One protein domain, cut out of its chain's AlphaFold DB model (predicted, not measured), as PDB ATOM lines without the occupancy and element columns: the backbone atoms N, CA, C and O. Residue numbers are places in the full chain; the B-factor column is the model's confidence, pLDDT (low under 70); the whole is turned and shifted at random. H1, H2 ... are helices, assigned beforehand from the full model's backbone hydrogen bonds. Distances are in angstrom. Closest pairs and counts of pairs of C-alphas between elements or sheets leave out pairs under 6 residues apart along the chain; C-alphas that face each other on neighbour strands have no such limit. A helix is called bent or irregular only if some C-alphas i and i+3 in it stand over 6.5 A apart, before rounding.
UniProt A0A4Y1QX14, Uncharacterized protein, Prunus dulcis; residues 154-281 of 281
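Overview. This is residues 154 to 281 of the 281 residues of an uncharacterized protein of Prunus dulcis (UniProt A0A4Y1QX14). Two helical hairpins, H2 with H3 and H5 with H6, follow one another along the longest axis, with H3 packed on H6 in the middle. H4 packs steeply tilted on H5 and H6; at the other end H7 begins at H3, crosses H1 and runs outward. The printed part has 128 residues with seven named helices, H1 to H7 in order, and no named strand: all helix. It is compact, with a radius of gyration of the C-alphas of 15.0 A, and spans 52 by 33 by 22 A.

Arrangement. H1, residues 154 to 162, touches H7, residues 265 to 278, about perpendicular at 86 degrees, closest at C-alphas 158 and 270, 5.9 A; H7 does so with residues 270 to 274 alone. H2, residues 169 to 181, and H3, residues 185 to 200, form a hairpin at 10 degrees, closest at C-alphas 176 and 188, 4.8 A. H6, residues 238 to 252, is the hub, touching four helices; H3 touches it opposite ways at 36 degrees, only just steep, closest at C-alphas 196 and 243, 4.5 A. H5, residues 225 to 235, forms a hairpin with H6 at 11 degrees, closest at C-alphas 229 and 241, 5.6 A. H4, residues 210 to 218, touches H6, closest at C-alphas 218 and 248, 4.6 A. Every O i to N i+4 pair is within hydrogen-bond range in H1, H2, H6 and H7; H3 has 11 of 12, H4 2 of 5 with 0 of 6 O i to N i+3 pairs, H5 3 of 7 with 7 of 8.

Along the chain. H1 begins at C-alpha 154 (223.305, 269.720, 285.974). H3 is 23.0 A long, H6 21.3 A. H4 is irregular, only just: C-alphas 212 and 215 are 6.7 A apart. H7, 20.7 A, ends at C-alpha 278 (235.957, 266.576, 282.880).

Size, cuts and confidence. The farthest C-alphas, of Asp 222 and Thr 281, are 52.4 A apart. The printed part has no cut; the link H6 to H7 is long. Residues 202 to 216, 234 to 236 and 277 to 281 have pLDDT under 70.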
ATOM      1  N   GLU A 154     223.013 270.526 287.172       92.19
ATOM      2  CA  GLU A 154     223.305 269.720 285.974       92.19
ATOM      3  C   GLU A 154     224.549 268.832 286.150       92.19
ATOM      4  O   GLU A 154     224.550 267.663 285.770       92.19
ATOM      5  N   PHE A 155     225.611 269.377 286.745       92.50
ATOM      6  CA  PHE A 155     226.859 268.649 286.950       92.50
ATOM      7  C   PHE A 155     226.723 267.552 288.007       92.50
ATOM      8  O   PHE A 155     227.153 266.425 287.775       92.50
ATOM      9  N   VAL A 156     226.095 267.872 289.139       95.81
ATOM     10  CA  VAL A 156     225.928 266.955 290.273       95.81
ATOM     11  C   VAL A 156     225.005 265.790 289.906       95.81
ATOM     12  O   VAL A 156     225.332 264.648 290.212       95.81
ATOM     13  N   VAL A 157     223.907 266.037 289.180       95.44
ATOM     14  CA  VAL A 157     223.007 264.966 288.712       95.44
ATOM     15  C   VAL A 157     223.691 264.050 287.700       95.44
ATOM     16  O   VAL A 157     223.483 262.835 287.727       95.44
ATOM     17  N   GLU A 158     224.493 264.598 286.784       92.94
ATOM     18  CA  GLU A 158     225.215 263.744 285.842       92.94
ATOM     19  C   GLU A 158     226.293 262.931 286.552       92.94
ATOM     20  O   GLU A 158     226.447 261.752 286.258       92.94
ATOM     21  N   TRP A 159     226.985 263.509 287.535       94.19
ATOM     22  CA  TRP A 159     227.932 262.759 288.353       94.19
ATOM     23  C   TRP A 159     227.239 261.619 289.107       94.19
ATOM     24  O   TRP A 159     227.660 260.471 288.988       94.19
ATOM     25  N   MET A 160     226.123 261.900 289.779       95.12
ATOM     26  CA  MET A 160     225.292 260.893 290.440       95.12
ATOM     27  C   MET A 160     224.950 259.726 289.499       95.12
ATOM     28  O   MET A 160     225.071 258.560 289.871       95.12
ATOM     29  N   HIS A 161     224.618 260.033 288.240       91.69
ATOM     30  CA  HIS A 161     224.368 259.027 287.211       91.69
ATOM     31  C   HIS A 161     225.616 258.205 286.845       91.69
ATOM     32  O   HIS A 161     225.516 256.985 286.710       91.69
ATOM     33  N   GLN A 162     226.785 258.839 286.703       90.69
ATOM     34  CA  GLN A 162     228.047 258.146 286.399       90.69
ATOM     35  C   GLN A 162     228.498 257.212 287.533       90.69
ATOM     36  O   GLN A 162     229.046 256.144 287.264       90.69
ATOM     37  N   GLU A 163     228.220 257.582 288.784       91.06
ATOM     38  CA  GLU A 163     228.477 256.761 289.979       91.06
ATOM     39  C   GLU A 163     227.381 255.709 290.213       91.06
ATOM     40  O   GLU A 163     227.459 254.931 291.157       91.06
ATOM     41  N   LYS A 164     226.368 255.649 289.332       91.25
ATOM     42  CA  LYS A 164     225.221 254.728 289.399       91.25
ATOM     43  C   LYS A 164     224.398 254.855 290.685       91.25
ATOM     44  O   LYS A 164     223.759 253.895 291.108       91.25
ATOM     45  N   VAL A 165     224.370 256.042 291.281       93.06
ATOM     46  CA  VAL A 165     223.538 256.327 292.449       93.06
ATOM     47  C   VAL A 165     222.134 256.699 291.969       93.06
ATOM     48  O   VAL A 165     221.967 257.578 291.121       93.06
ATOM     49  N   GLN A 166     221.111 256.010 292.479       91.44
ATOM     50  CA  GLN A 166     219.728 256.264 292.079       91.44
ATOM     51  C   GLN A 166     219.175 257.538 292.740       91.44
ATOM     52  O   GLN A 166     219.353 257.727 293.949       91.44
ATOM     53  N   PRO A 167     218.508 258.422 291.971       94.31
ATOM     54  CA  PRO A 167     217.815 259.576 292.530       94.31
ATOM     55  C   PRO A 167     216.626 259.139 293.383       94.31
ATOM     56  O   PRO A 167     215.992 258.125 293.098       94.31
ATOM     57  N   ASP A 168     216.303 259.941 294.392       94.19
ATOM     58  CA  ASP A 168     215.156 259.735 295.278       94.19
ATOM     59  C   ASP A 168     214.149 260.910 295.170       94.19
ATOM     60  O   ASP A 168     214.352 261.861 294.393       94.19
ATOM     61  N   PRO A 169     213.032 260.881 295.923       93.88
ATOM     62  CA  PRO A 169     212.072 261.981 295.945       93.88
ATOM     63  C   PRO A 169     212.689 263.336 296.314       93.88
ATOM     64  O   PRO A 169     212.297 264.366 295.754       93.88
ATOM     65  N   ALA A 170     213.674 263.354 297.219       95.94
ATOM     66  CA  ALA A 170     214.364 264.577 297.610       95.94
ATOM     67  C   ALA A 170     215.236 265.112 296.462       95.94
ATOM     68  O   ALA A 170     215.196 266.312 296.186       95.94
ATOM     69  N   THR A 171     215.914 264.241 295.704       97.12
ATOM     70  CA  THR A 171     216.639 264.612 294.479       97.12
ATOM     71  C   THR A 171     215.709 265.326 293.498       97.12
ATOM     72  O   THR A 171     216.029 266.411 293.011       97.12
ATOM     73  N   CYS A 172     214.524 264.760 293.236       96.44
ATOM     74  CA  CYS A 172     213.523 265.371 292.353       96.44
ATOM     75  C   CYS A 172     213.095 266.757 292.853       96.44
ATOM     76  O   CYS A 172     213.052 267.713 292.075       96.44
ATOM     77  N   HIS A 173     212.810 266.872 294.152       96.38
ATOM     78  CA  HIS A 173     212.400 268.122 294.780       96.38
ATOM     79  C   HIS A 173     213.470 269.217 294.666       96.38
ATOM     80  O   HIS A 173     213.150 270.334 294.248       96.38
ATOM     81  N   PHE A 174     214.726 268.914 295.005       97.56
ATOM     82  CA  PHE A 174     215.817 269.890 294.971       97.56
ATOM     83  C   PHE A 174     216.095 270.377 293.550       97.56
ATOM     84  O   PHE A 174     216.147 271.583 293.305       97.56
ATOM     85  N   VAL A 175     216.174 269.456 292.587       97.31
ATOM     86  CA  VAL A 175     216.414 269.794 291.178       97.31
ATOM     87  C   VAL A 175     215.269 270.625 290.603       97.31
ATOM     88  O   VAL A 175     215.513 271.657 289.974       97.31
ATOM     89  N   PHE A 176     214.018 270.222 290.844       95.88
ATOM     90  CA  PHE A 176     212.849 270.984 290.404       95.88
ATOM     91  C   PHE A 176     212.855 272.396 290.994       95.88
ATOM     92  O   PHE A 176     212.689 273.373 290.259       95.88
ATOM     93  N   SER A 177     213.094 272.512 292.302       96.31
ATOM     94  CA  SER A 177     213.101 273.793 293.013       96.31
ATOM     95  C   SER A 177     214.198 274.722 292.497       96.31
ATOM     96  O   SER A 177     213.929 275.902 292.275       96.31
ATOM     97  N   ALA A 178     215.401 274.212 292.218       96.00
ATOM     98  CA  ALA A 178     216.500 275.010 291.673       96.00
ATOM     99  C   ALA A 178     216.140 275.664 290.324       96.00
ATOM    100  O   ALA A 178     216.357 276.867 290.132       96.00
ATOM    101  N   TYR A 179     215.534 274.908 289.400       96.50
ATOM    102  CA  TYR A 179     215.076 275.448 288.114       96.50
ATOM    103  C   TYR A 179     213.854 276.358 288.261       96.50
ATOM    104  O   TYR A 179     213.820 277.435 287.662       96.50
ATOM    105  N   ALA A 180     212.858 275.955 289.054       95.00
ATOM    106  CA  ALA A 180     211.622 276.709 289.241       95.00
ATOM    107  C   ALA A 180     211.880 278.076 289.888       95.00
ATOM    108  O   ALA A 180     211.372 279.085 289.396       95.00
ATOM    109  N   ASN A 181     212.729 278.129 290.920       93.88
ATOM    110  CA  ASN A 181     213.131 279.373 291.586       93.88
ATOM    111  C   ASN A 181     213.943 280.293 290.662       93.88
ATOM    112  O   ASN A 181     213.925 281.510 290.832       93.88
ATOM    113  N   SER A 182     214.609 279.722 289.656       94.44
ATOM    114  CA  SER A 182     215.338 280.461 288.620       94.44
ATOM    115  C   SER A 182     214.459 280.854 287.417       94.44
ATOM    116  O   SER A 182     214.942 281.497 286.488       94.44
ATOM    117  N   GLY A 183     213.173 280.480 287.407       95.00
ATOM    118  CA  GLY A 183     212.222 280.775 286.324       95.00
ATOM    119  C   GLY A 183     212.282 279.824 285.120       95.00
ATOM    120  O   GLY A 183     211.565 280.022 284.138       95.00
ATOM    121  N   PHE A 184     213.094 278.765 285.172       94.50
ATOM    122  CA  PHE A 184     213.240 277.778 284.096       94.50
ATOM    123  C   PHE A 184     212.191 276.659 284.198       94.50
ATOM    124  O   PHE A 184     212.523 275.478 284.287       94.50
ATOM    125  N   HIS A 185     210.905 277.015 284.193       92.69
ATOM    126  CA  HIS A 185     209.807 276.072 284.463       92.69
ATOM    127  C   HIS A 185     209.760 274.883 283.495       92.69
ATOM    128  O   HIS A 185     209.565 273.752 283.927       92.69
ATOM    129  N   SER A 186     209.986 275.105 282.197       92.12
ATOM    130  CA  SER A 186     210.023 274.009 281.218       92.12
ATOM    131  C   SER A 186     211.149 273.019 281.521       92.12
ATOM    132  O   SER A 186     210.930 271.813 281.494       92.12
ATOM    133  N   THR A 187     212.333 273.519 281.880       93.06
ATOM    134  CA  THR A 187     213.475 272.677 282.255       93.06
ATOM    135  C   THR A 187     213.240 271.962 283.583       93.06
ATOM    136  O   THR A 187     213.628 270.807 283.711       93.06
ATOM    137  N   ALA A 188     212.550 272.598 284.536       94.12
ATOM    138  CA  ALA A 188     212.135 271.957 285.782       94.12
ATOM    139  C   ALA A 188     211.253 270.726 285.512       94.12
ATOM    140  O   ALA A 188     211.484 269.671 286.097       94.12
ATOM    141  N   MET A 189     210.294 270.835 284.584       92.38
ATOM    142  CA  MET A 189     209.424 269.720 284.187       92.38
ATOM    143  C   MET A 189     210.193 268.614 283.457       92.38
ATOM    144  O   MET A 189     210.038 267.439 283.782       92.38
ATOM    145  N   GLU A 190     211.068 268.974 282.511       91.31
ATOM    146  CA  GLU A 190     211.921 268.001 281.811       91.31
ATOM    147  C   GLU A 190     212.837 267.233 282.779       91.31
ATOM    148  O   GLU A 190     213.002 266.017 282.648       91.31
ATOM    149  N   ALA A 191     213.419 267.936 283.755       93.12
ATOM    150  CA  ALA A 191     214.271 267.349 284.782       93.12
ATOM    151  C   ALA A 191     213.475 266.434 285.719       93.12
ATOM    152  O   ALA A 191     213.898 265.307 285.968       93.12
ATOM    153  N   LEU A 192     212.303 266.882 286.186       93.69
ATOM    154  CA  LEU A 192     211.416 266.097 287.046       93.69
ATOM    155  C   LEU A 192     211.018 264.782 286.375       93.69
ATOM    156  O   LEU A 192     211.088 263.722 286.996       93.69
ATOM    157  N   GLN A 193     210.663 264.840 285.094       91.12
ATOM    158  CA  GLN A 193     210.333 263.664 284.305       91.12
ATOM    159  C   GLN A 193     211.532 262.714 284.174       91.12
ATOM    160  O   GLN A 193     211.404 261.518 284.433       91.12
ATOM    161  N   ALA A 194     212.707 263.228 283.798       91.50
ATOM    162  CA  ALA A 194     213.905 262.407 283.619       91.50
ATOM    163  C   ALA A 194     214.366 261.745 284.929       91.50
ATOM    164  O   ALA A 194     214.736 260.572 284.924       91.50
ATOM    165  N   LEU A 195     214.321 262.472 286.047       93.44
ATOM    166  CA  LEU A 195     214.671 261.944 287.366       93.44
ATOM    167  C   LEU A 195     213.647 260.930 287.868       93.44
ATOM    168  O   LEU A 195     214.047 259.885 288.363       93.44
ATOM    169  N   SER A 196     212.351 261.184 287.662       91.62
ATOM    170  CA  SER A 196     211.296 260.225 288.018       91.62
ATOM    171  C   SER A 196     211.456 258.920 287.246       91.62
ATOM    172  O   SER A 196     211.321 257.852 287.830       91.62
ATOM    173  N   MET A 197     211.842 258.991 285.965       88.12
ATOM    174  CA  MET A 197     212.214 257.804 285.195       88.12
ATOM    175  C   MET A 197     213.443 257.103 285.785       88.12
ATOM    176  O   MET A 197     213.395 255.898 285.993       88.12
ATOM    177  N   ARG A 198     214.530 257.831 286.080       88.94
ATOM    178  CA  ARG A 198     215.757 257.260 286.677       88.94
ATOM    179  C   ARG A 198     215.525 256.638 288.062       88.94
ATOM    180  O   ARG A 198     216.245 255.713 288.407       88.94
ATOM    181  N   MET A 199     214.539 257.122 288.818       89.38
ATOM    182  CA  MET A 199     214.172 256.620 290.148       89.38
ATOM    183  C   MET A 199     213.473 255.252 290.108       89.38
ATOM    184  O   MET A 199     213.530 254.516 291.086       89.38
ATOM    185  N   ILE A 200     212.824 254.904 288.991       84.62
ATOM    186  CA  ILE A 200     212.098 253.629 288.812       84.62
ATOM    187  C   ILE A 200     212.760 252.690 287.796       84.62
ATOM    188  O   ILE A 200     212.215 251.631 287.498       84.62
ATOM    189  N   CYS A 201     213.904 253.084 287.226       81.56
ATOM    190  CA  CYS A 201     214.720 252.195 286.401       81.56
ATOM    191  C   CYS A 201     215.423 251.172 287.290       81.56
ATOM    192  O   CYS A 201     216.097 251.553 288.250       81.56
ATOM    193  N   GLU A 202     215.374 249.901 286.912       69.88
ATOM    194  CA  GLU A 202     216.272 248.897 287.478       69.88
ATOM    195  C   GLU A 202     217.727 249.138 287.023       69.88
ATOM    196  O   GLU A 202     217.992 249.863 286.057       69.88
ATOM    197  N   GLU A 203     218.699 248.533 287.717       62.62
ATOM    198  CA  GLU A 203     220.135 248.695 287.417       62.62
ATOM    199  C   GLU A 203     220.518 248.264 285.990       62.62
ATOM    200  O   GLU A 203     221.483 248.777 285.418       62.62
ATOM    201  N   ASP A 204     219.765 247.334 285.397       65.00
ATOM    202  CA  ASP A 204     219.933 246.868 284.018       65.00
ATOM    203  C   ASP A 204     219.213 247.754 282.982       65.00
ATOM    204  O   ASP A 204     219.311 247.517 281.773       65.00
ATOM    205  N   GLY A 205     218.527 248.805 283.441       61.84
ATOM    206  CA  GLY A 205     217.713 249.698 282.624       61.84
ATOM    207  C   GLY A 205     216.349 249.122 282.247       61.84
ATOM    208  O   GLY A 205     215.697 249.681 281.358       61.84
ATOM    209  N   SER A 206     215.931 248.015 282.868       63.12
ATOM    210  CA  SER A 206     214.577 247.485 282.743       63.12
ATOM    211  C   SER A 206     213.582 248.274 283.605       63.12
ATOM    212  O   SER A 206     213.954 249.092 284.452       63.12
ATOM    213  N   PHE A 207     212.297 248.094 283.303       63.75
ATOM    214  CA  PHE A 207     211.183 248.788 283.944       63.75
ATOM    215  C   PHE A 207     210.125 247.771 284.361       63.75
ATOM    216  O   PHE A 207     209.927 246.796 283.623       63.75
ATOM    217  N   PRO A 208     209.369 248.041 285.440       59.44
ATOM    218  CA  PRO A 208     208.134 247.311 285.699       59.44
ATOM    219  C   PRO A 208     207.190 247.437 284.486       59.44
ATOM    220  O   PRO A 208     207.230 248.436 283.763       59.44
ATOM    221  N   GLU A 209     206.412 246.386 284.202       60.72
ATOM    222  CA  GLU A 209     205.727 246.160 282.918       60.72
ATOM    223  C   GLU A 209     204.966 247.395 282.391       60.72
ATOM    224  O   GLU A 209     203.832 247.687 282.762       60.72
ATOM    225  N   LYS A 210     205.613 248.107 281.457       58.94
ATOM    226  CA  LYS A 210     205.223 249.398 280.857       58.94
ATOM    227  C   LYS A 210     203.731 249.561 280.523       58.94
ATOM    228  O   LYS A 210     203.204 250.664 280.624       58.94
ATOM    229  N   ALA A 211     203.076 248.494 280.072       54.19
ATOM    230  CA  ALA A 211     201.698 248.544 279.589       54.19
ATOM    231  C   ALA A 211     200.653 248.612 280.715       54.19
ATOM    232  O   ALA A 211     199.571 249.135 280.476       54.19
ATOM    233  N   GLU A 212     200.960 248.129 281.924       62.00
ATOM    234  CA  GLU A 212     200.011 248.180 283.046       62.00
ATOM    235  C   GLU A 212     199.953 249.574 283.688       62.00
ATOM    236  O   GLU A 212     198.925 249.965 284.230       62.00
ATOM    237  N   PHE A 213     201.026 250.372 283.595       66.81
ATOM    238  CA  PHE A 213     201.102 251.644 284.321       66.81
ATOM    239  C   PHE A 213     200.618 252.872 283.529       66.81
ATOM    240  O   PHE A 213     200.114 253.835 284.120       66.81
ATOM    241  N   GLU A 214     200.787 252.865 282.202       68.25
ATOM    242  CA  GLU A 214     200.477 254.011 281.333       68.25
ATOM    243  C   GLU A 214     198.983 254.364 281.356       68.25
ATOM    244  O   GLU A 214     198.622 255.508 281.651       68.25
ATOM    245  N   ASP A 215     198.121 253.385 281.090       66.38
ATOM    246  CA  ASP A 215     196.680 253.614 280.983       66.38
ATOM    247  C   ASP A 215     196.032 253.789 282.366       66.38
ATOM    248  O   ASP A 215     195.217 254.695 282.552       66.38
ATOM    249  N   ASP A 216     196.444 252.996 283.361       68.62
ATOM    250  CA  ASP A 216     195.761 252.928 284.660       68.62
ATOM    251  C   ASP A 216     196.132 254.064 285.628       68.62
ATOM    252  O   ASP A 216     195.308 254.445 286.472       68.62
ATOM    253  N   PHE A 217     197.339 254.634 285.514       74.38
ATOM    254  CA  PHE A 217     197.836 255.647 286.457       74.38
ATOM    255  C   PHE A 217     198.236 256.961 285.790       74.38
ATOM    256  O   PHE A 217     197.978 258.032 286.342       74.38
ATOM    257  N   ILE A 218     198.855 256.922 284.610       76.12
ATOM    258  CA  ILE A 218     199.455 258.113 284.002       76.12
ATOM    259  C   ILE A 218     198.455 258.886 283.135       76.12
ATOM    260  O   ILE A 218     198.287 260.087 283.339       76.12
ATOM    261  N   PHE A 219     197.768 258.216 282.208       76.44
ATOM    262  CA  PHE A 219     196.815 258.850 281.286       76.44
ATOM    263  C   PHE A 219     195.352 258.740 281.721       76.44
ATOM    264  O   PHE A 219     194.495 259.380 281.119       76.44
ATOM    265  N   ALA A 220     195.063 257.981 282.780       76.56
ATOM    266  CA  ALA A 220     193.725 257.865 283.344       76.56
ATOM    267  C   ALA A 220     193.101 259.247 283.624       76.56
ATOM    268  O   ALA A 220     193.654 260.027 284.398       76.56
ATOM    269  N   GLU A 221     191.954 259.567 283.025       73.69
ATOM    270  CA  GLU A 221     191.262 260.854 283.231       73.69
ATOM    271  C   GLU A 221     190.364 260.861 284.483       73.69
ATOM    272  O   GLU A 221     189.815 261.899 284.858       73.69
ATOM    273  N   ASP A 222     190.192 259.712 285.142       76.69
ATOM    274  CA  ASP A 222     189.318 259.580 286.303       76.69
ATOM    275  C   ASP A 222     189.945 260.113 287.603       76.69
ATOM    276  O   ASP A 222     191.162 260.118 287.799       76.69
ATOM    277  N   LEU A 223     189.074 260.542 288.524       71.56
ATOM    278  CA  LEU A 223     189.454 261.083 289.835       71.56
ATOM    279  C   LEU A 223     190.069 260.027 290.773       71.56
ATOM    280  O   LEU A 223     190.605 260.388 291.818       71.56
ATOM    281  N   GLU A 224     189.983 258.736 290.438       78.56
ATOM    282  CA  GLU A 224     190.490 257.647 291.277       78.56
ATOM    283  C   GLU A 224     191.937 257.266 290.932       78.56
ATOM    284  O   GLU A 224     192.580 256.590 291.733       78.56
ATOM    285  N   ALA A 225     192.492 257.740 289.811       77.31
ATOM    286  CA  ALA A 225     193.862 257.447 289.383       77.31
ATOM    287  C   ALA A 225     194.917 257.809 290.443       77.31
ATOM    288  O   ALA A 225     195.775 256.991 290.771       77.31
ATOM    289  N   GLU A 226     194.818 258.991 291.059       76.94
ATOM    290  CA  GLU A 226     195.703 259.381 292.166       76.94
ATOM    291  C   GLU A 226     195.503 258.478 293.387       76.94
ATOM    292  O   GLU A 226     196.470 258.079 294.031       76.94
ATOM    293  N   SER A 227     194.257 258.085 293.675       81.44
ATOM    294  CA  SER A 227     193.963 257.153 294.765       81.44
ATOM    295  C   SER A 227     194.553 255.765 294.511       81.44
ATOM    296  O   SER A 227     194.922 255.105 295.483       81.44
ATOM    297  N   ARG A 228     194.640 255.310 293.253       82.12
ATOM    298  CA  ARG A 228     195.315 254.056 292.888       82.12
ATOM    299  C   ARG A 228     196.823 254.165 293.127       82.12
ATOM    300  O   ARG A 228     197.395 253.256 293.719       82.12
ATOM    301  N   ILE A 229     197.449 255.299 292.790       77.69
ATOM    302  CA  ILE A 229     198.877 255.522 293.090       77.69
ATOM    303  C   ILE A 229     199.120 255.579 294.605       77.69
ATOM    304  O   ILE A 229     200.051 254.962 295.113       77.69
ATOM    305  N   VAL A 230     198.253 256.258 295.363       76.19
ATOM    306  CA  VAL A 230     198.354 256.325 296.833       76.19
ATOM    307  C   VAL A 230     198.240 254.938 297.482       76.19
ATOM    308  O   VAL A 230     198.814 254.708 298.544       76.19
ATOM    309  N   GLN A 231     197.529 253.989 296.864       77.62
ATOM    310  CA  GLN A 231     197.474 252.614 297.368       77.62
ATOM    311  C   GLN A 231     198.826 251.893 297.270       77.62
ATOM    312  O   GLN A 231     199.136 251.162 298.206       77.62
ATOM    313  N   LEU A 232     199.662 252.173 296.259       71.00
ATOM    314  CA  LEU A 232     201.020 251.608 296.144       71.00
ATOM    315  C   LEU A 232     201.919 251.979 297.340       71.00
ATOM    316  O   LEU A 232     202.729 251.166 297.781       71.00
ATOM    317  N   PHE A 233     201.732 253.163 297.946       71.38
ATOM    318  CA  PHE A 233     202.472 253.555 299.159       71.38
ATOM    319  C   PHE A 233     202.208 252.626 300.351       71.38
ATOM    320  O   PHE A 233     203.043 252.530 301.250       71.38
ATOM    321  N   LYS A 234     201.054 251.946 300.400       69.06
ATOM    322  CA  LYS A 234     200.746 251.015 301.497       69.06
ATOM    323  C   LYS A 234     201.603 249.755 301.444       69.06
ATOM    324  O   LYS A 234     201.817 249.149 302.492       69.06
ATOM    325  N   ASP A 235     202.107 249.411 300.262       60.19
ATOM    326  CA  ASP A 235     202.853 248.181 300.003       60.19
ATOM    327  C   ASP A 235     204.385 248.393 300.004       60.19
ATOM    328  O   ASP A 235     205.140 247.463 299.745       60.19
ATOM    329  N   SER A 236     204.860 249.565 300.457       62.12
ATOM    330  CA  SER A 236     206.276 249.962 300.654       62.12
ATOM    331  C   SER A 236     207.050 250.439 299.415       62.12
ATOM    332  O   SER A 236     208.250 250.689 299.517       62.12
ATOM    333  N   GLU A 237     206.398 250.655 298.270       73.56
ATOM    334  CA  GLU A 237     207.048 251.188 297.059       73.56
ATOM    335  C   GLU A 237     206.932 252.720 296.959       73.56
ATOM    336  O   GLU A 237     206.415 253.281 295.990       73.56
ATOM    337  N   GLU A 238     207.415 253.419 297.991       77.69
ATOM    338  CA  GLU A 238     207.305 254.881 298.114       77.69
ATOM    339  C   GLU A 238     207.911 255.617 296.904       77.69
ATOM    340  O   GLU A 238     207.286 256.515 296.336       77.69
ATOM    341  N   ASN A 239     209.083 255.173 296.438       83.12
ATOM    342  CA  ASN A 239     209.757 255.764 295.281       83.12
ATOM    343  C   ASN A 239     208.962 255.574 293.980       83.12
ATOM    344  O   ASN A 239     208.812 256.530 293.219       83.12
ATOM    345  N   LEU A 240     208.403 254.383 293.729       84.12
ATOM    346  CA  LEU A 240     207.595 254.134 292.529       84.12
ATOM    347  C   LEU A 240     206.375 255.049 292.503       84.12
ATOM    348  O   LEU A 240     206.095 255.702 291.498       84.12
ATOM    349  N   ALA A 241     205.668 255.137 293.625       83.50
ATOM    350  CA  ALA A 241     204.447 255.912 293.702       83.50
ATOM    351  C   ALA A 241     204.708 257.423 293.533       83.50
ATOM    352  O   ALA A 241     203.979 258.096 292.797       83.50
ATOM    353  N   VAL A 242     205.787 257.957 294.119       88.50
ATOM    354  CA  VAL A 242     206.208 259.353 293.889       88.50
ATOM    355  C   VAL A 242     206.584 259.591 292.423       88.50
ATOM    356  O   VAL A 242     206.154 260.590 291.843       88.50
ATOM    357  N   ALA A 243     207.341 258.686 291.793       88.94
ATOM    358  CA  ALA A 243     207.676 258.806 290.372       88.94
ATOM    359  C   ALA A 243     206.424 258.825 289.488       88.94
ATOM    360  O   ALA A 243     206.313 259.686 288.616       88.94
ATOM    361  N   LEU A 244     205.469 257.920 289.717       87.31
ATOM    362  CA  LEU A 244     204.229 257.860 288.938       87.31
ATOM    363  C   LEU A 244     203.392 259.136 289.099       87.31
ATOM    364  O   LEU A 244     202.885 259.654 288.103       87.31
ATOM    365  N   LEU A 245     203.303 259.699 290.311       88.31
ATOM    366  CA  LEU A 245     202.641 260.992 290.542       88.31
ATOM    367  C   LEU A 245     203.329 262.129 289.776       88.31
ATOM    368  O   LEU A 245     202.657 262.916 289.109       88.31
ATOM    369  N   ASN A 246     204.661 262.193 289.819       91.38
ATOM    370  CA  ASN A 246     205.433 263.200 289.091       91.38
ATOM    371  C   ASN A 246     205.238 263.084 287.571       91.38
ATOM    372  O   ASN A 246     205.013 264.091 286.895       91.38
ATOM    373  N   LEU A 247     205.290 261.865 287.025       89.38
ATOM    374  CA  LEU A 247     205.075 261.603 285.599       89.38
ATOM    375  C   LEU A 247     203.649 261.970 285.173       89.38
ATOM    376  O   LEU A 247     203.476 262.673 284.175       89.38
ATOM    377  N   ARG A 248     202.635 261.580 285.954       88.38
ATOM    378  CA  ARG A 248     201.235 261.967 285.724       88.38
ATOM    379  C   ARG A 248     201.081 263.485 285.705       88.38
ATOM    380  O   ARG A 248     200.453 264.029 284.799       88.38
ATOM    381  N   TRP A 249     201.695 264.183 286.659       89.25
ATOM    382  CA  TRP A 249     201.649 265.643 286.704       89.25
ATOM    383  C   TRP A 249     202.279 266.278 285.455       89.25
ATOM    384  O   TRP A 249     201.708 267.213 284.886       89.25
ATOM    385  N   CYS A 250     203.394 265.728 284.960       89.38
ATOM    386  CA  CYS A 250     203.990 266.143 283.688       89.38
ATOM    387  C   CYS A 250     203.010 265.973 282.512       89.38
ATOM    388  O   CYS A 250     202.828 266.914 281.735       89.38
ATOM    389  N   ALA A 251     202.332 264.821 282.407       86.75
ATOM    390  CA  ALA A 251     201.352 264.562 281.347       86.75
ATOM    391  C   ALA A 251     200.146 265.509 281.394       86.75
ATOM    392  O   ALA A 251     199.766 266.051 280.356       86.75
ATOM    393  N   VAL A 252     199.572 265.762 282.576       86.56
ATOM    394  CA  VAL A 252     198.427 266.683 282.740       86.56
ATOM    395  C   VAL A 252     198.777 268.102 282.282       86.56
ATOM    396  O   VAL A 252     197.941 268.800 281.712       86.56
ATOM    397  N   LEU A 253     200.027 268.523 282.478       86.94
ATOM    398  CA  LEU A 253     200.533 269.814 282.004       86.94
ATOM    399  C   LEU A 253     200.930 269.817 280.514       86.94
ATOM    400  O   LEU A 253     201.419 270.829 280.014       86.94
ATOM    401  N   GLY A 254     200.700 268.716 279.796       84.25
ATOM    402  CA  GLY A 254     200.931 268.594 278.357       84.25
ATOM    403  C   GLY A 254     202.363 268.229 277.963       84.25
ATOM    404  O   GLY A 254     202.707 268.344 276.786       84.25
ATOM    405  N   PHE A 255     203.207 267.795 278.906       82.56
ATOM    406  CA  PHE A 255     204.553 267.312 278.593       82.56
ATOM    407  C   PHE A 255     204.498 265.837 278.158       82.56
ATOM    408  O   PHE A 255     203.960 265.002 278.887       82.56
ATOM    409  N   PRO A 256     205.045 265.478 276.980       79.12
ATOM    410  CA  PRO A 256     205.018 264.102 276.503       79.12
ATOM    411  C   PRO A 256     205.922 263.201 277.352       79.12
ATOM    412  O   PRO A 256     207.102 263.495 277.569       79.12
ATOM    413  N   ILE A 257     205.395 262.052 277.775       78.62
ATOM    414  CA  ILE A 257     206.159 261.102 278.583       78.62
ATOM    415  C   ILE A 257     207.079 260.258 277.696       78.62
ATOM    416  O   ILE A 257     206.647 259.472 276.857       78.62
ATOM    417  N   SER A 258     208.385 260.434 277.890       75.50
ATOM    418  CA  SER A 258     209.447 259.572 277.394       75.50
ATOM    419  C   SER A 258     209.840 258.570 278.474       75.50
ATOM    420  O   SER A 258     210.384 258.955 279.506       75.50
ATOM    421  N   TRP A 259     209.636 257.286 278.189       73.81
ATOM    422  CA  TRP A 259     210.031 256.167 279.053       73.81
ATOM    423  C   TRP A 259     211.504 255.775 278.908       73.81
ATOM    424  O   TRP A 259     211.893 254.649 279.191       73.81
ATOM    425  N   SER A 260     212.341 256.685 278.409       76.81
ATOM    426  CA  SER A 260     213.775 256.464 278.314       76.81
ATOM    427  C   SER A 260     214.510 257.553 279.102       76.81
ATOM    428  O   SER A 260     214.556 258.703 278.647       76.81
ATOM    429  N   PRO A 261     215.115 257.217 280.259       71.69
ATOM    430  CA  PRO A 261     215.690 258.184 281.199       71.69
ATOM    431  C   PRO A 261     216.803 259.027 280.574       71.69
ATOM    432  O   PRO A 261     217.030 260.163 280.979       71.69
ATOM    433  N   ASN A 262     217.484 258.481 279.563       75.00
ATOM    434  CA  ASN A 262     218.650 259.092 278.927       75.00
ATOM    435  C   ASN A 262     218.348 259.702 277.551       75.00
ATOM    436  O   ASN A 262     219.230 260.285 276.923       75.00
ATOM    437  N   GLN A 263     217.112 259.585 277.055       75.38
ATOM    438  CA  GLN A 263     216.739 260.141 275.753       75.38
ATOM    439  C   GLN A 263     216.010 261.478 275.852       75.38
ATOM    440  O   GLN A 263     215.769 262.078 274.803       75.38
ATOM    441  N   SER A 264     215.691 261.986 277.043       82.44
ATOM    442  CA  SER A 264     215.131 263.335 277.157       82.44
ATOM    443  C   SER A 264     216.146 264.387 276.666       82.44
ATOM    444  O   SER A 264     217.359 264.188 276.806       82.44
ATOM    445  N   PRO A 265     215.699 265.509 276.065       82.12
ATOM    446  CA  PRO A 265     216.598 266.595 275.661       82.12
ATOM    447  C   PRO A 265     217.482 267.081 276.814       82.12
ATOM    448  O   PRO A 265     218.669 267.346 276.614       82.12
ATOM    449  N   TRP A 266     216.911 267.129 278.019       89.69
ATOM    450  CA  TRP A 266     217.610 267.460 279.251       89.69
ATOM    451  C   TRP A 266     218.735 266.467 279.566       89.69
ATOM    452  O   TRP A 266     219.891 266.875 279.648       89.69
ATOM    453  N   ALA A 267     218.443 265.163 279.627       85.19
ATOM    454  CA  ALA A 267     219.445 264.141 279.940       85.19
ATOM    455  C   ALA A 267     220.588 264.095 278.910       85.19
ATOM    456  O   ALA A 267     221.754 263.993 279.279       85.19
ATOM    457  N   ARG A 268     220.290 264.257 277.612       86.06
ATOM    458  CA  ARG A 268     221.336 264.309 276.567       86.06
ATOM    459  C   ARG A 268     222.277 265.505 276.732       86.06
ATOM    460  O   ARG A 268     223.469 265.408 276.424       86.06
ATOM    461  N   ARG A 269     221.748 266.646 277.189       88.50
ATOM    462  CA  ARG A 269     222.547 267.847 277.455       88.50
ATOM    463  C   ARG A 269     223.489 267.633 278.638       88.50
ATOM    464  O   ARG A 269     224.650 268.022 278.532       88.50
ATOM    465  N   LEU A 270     223.025 266.971 279.701       87.94
ATOM    466  CA  LEU A 270     223.841 266.663 280.879       87.94
ATOM    467  C   LEU A 270     225.125 265.911 280.514       87.94
ATOM    468  O   LEU A 270     226.223 266.395 280.796       87.94
ATOM    469  N   SER A 271     225.006 264.790 279.799       83.31
ATOM    470  CA  SER A 271     226.167 263.977 279.413       83.31
ATOM    471  C   SER A 271     227.149 264.738 278.509       83.31
ATOM    472  O   SER A 271     228.368 264.577 278.614       83.31
ATOM    473  N   SER A 272     226.640 265.630 277.653       82.00
ATOM    474  CA  SER A 272     227.477 266.491 276.804       82.00
ATOM    475  C   SER A 272     228.249 267.536 277.624       82.00
ATOM    476  O   SER A 272     229.434 267.766 277.387       82.00
ATOM    477  N   ASN A 273     227.604 268.149 278.621       80.94
ATOM    478  CA  ASN A 273     228.217 269.165 279.482       80.94
ATOM    479  C   ASN A 273     229.242 268.566 280.456       80.94
ATOM    480  O   ASN A 273     230.304 269.152 280.678       80.94
ATOM    481  N   TYR A 274     228.949 267.394 281.023       80.06
ATOM    482  CA  TYR A 274     229.842 266.708 281.958       80.06
ATOM    483  C   TYR A 274     231.151 266.279 281.289       80.06
ATOM    484  O   TYR A 274     232.232 266.559 281.809       80.06
ATOM    485  N   THR A 275     231.074 265.678 280.095       76.94
ATOM    486  CA  THR A 275     232.268 265.281 279.324       76.94
ATOM    487  C   THR A 275     233.144 266.477 278.953       76.94
ATOM    488  O   THR A 275     234.367 266.393 279.063       76.94
ATOM    489  N   ALA A 276     232.540 267.613 278.594       73.62
ATOM    490  CA  ALA A 276     233.276 268.845 278.319       73.62
ATOM    491  C   ALA A 276     234.008 269.396 279.558       73.62
ATOM    492  O   ALA A 276     235.144 269.849 279.431       73.62
ATOM    493  N   ARG A 277     233.396 269.341 280.753       68.69
ATOM    494  CA  ARG A 277     234.033 269.807 282.001       68.69
ATOM    495  C   ARG A 277     235.160 268.883 282.463       68.69
ATOM    496  O   ARG A 277     236.233 269.379 282.778       68.69
ATOM    497  N   LYS A 278     234.952 267.563 282.439       65.56
ATOM    498  CA  LYS A 278     235.957 266.576 282.880       65.56
ATOM    499  C   LYS A 278     237.144 266.444 281.917       65.56
ATOM    500  O   LYS A 278     238.208 265.997 282.316       65.56
ATOM    501  N   GLY A 279     236.971 266.817 280.647       53.78
ATOM    502  CA  GLY A 279     238.061 266.873 279.665       53.78
ATOM    503  C   GLY A 279     238.864 268.181 279.671       53.78
ATOM    504  O   GLY A 279     239.863 268.268 278.960       53.78
ATOM    505  N   ALA A 280     238.424 269.199 280.419       52.44
ATOM    506  CA  ALA A 280     239.098 270.496 280.539       52.44
ATOM    507  C   ALA A 280     239.990 270.623 281.794       52.44
ATOM    508  O   ALA A 280     240.711 271.614 281.917       52.44
ATOM    509  N   THR A 281     239.931 269.640 282.696       45.47
ATOM    510  CA  THR A 281     240.757 269.469 283.905       45.47
ATOM    511  C   THR A 281     241.856 268.446 283.667       45.47
ATOM    512  O   THR A 281     243.009 268.711 284.065       45.47
TER     513      THR A 281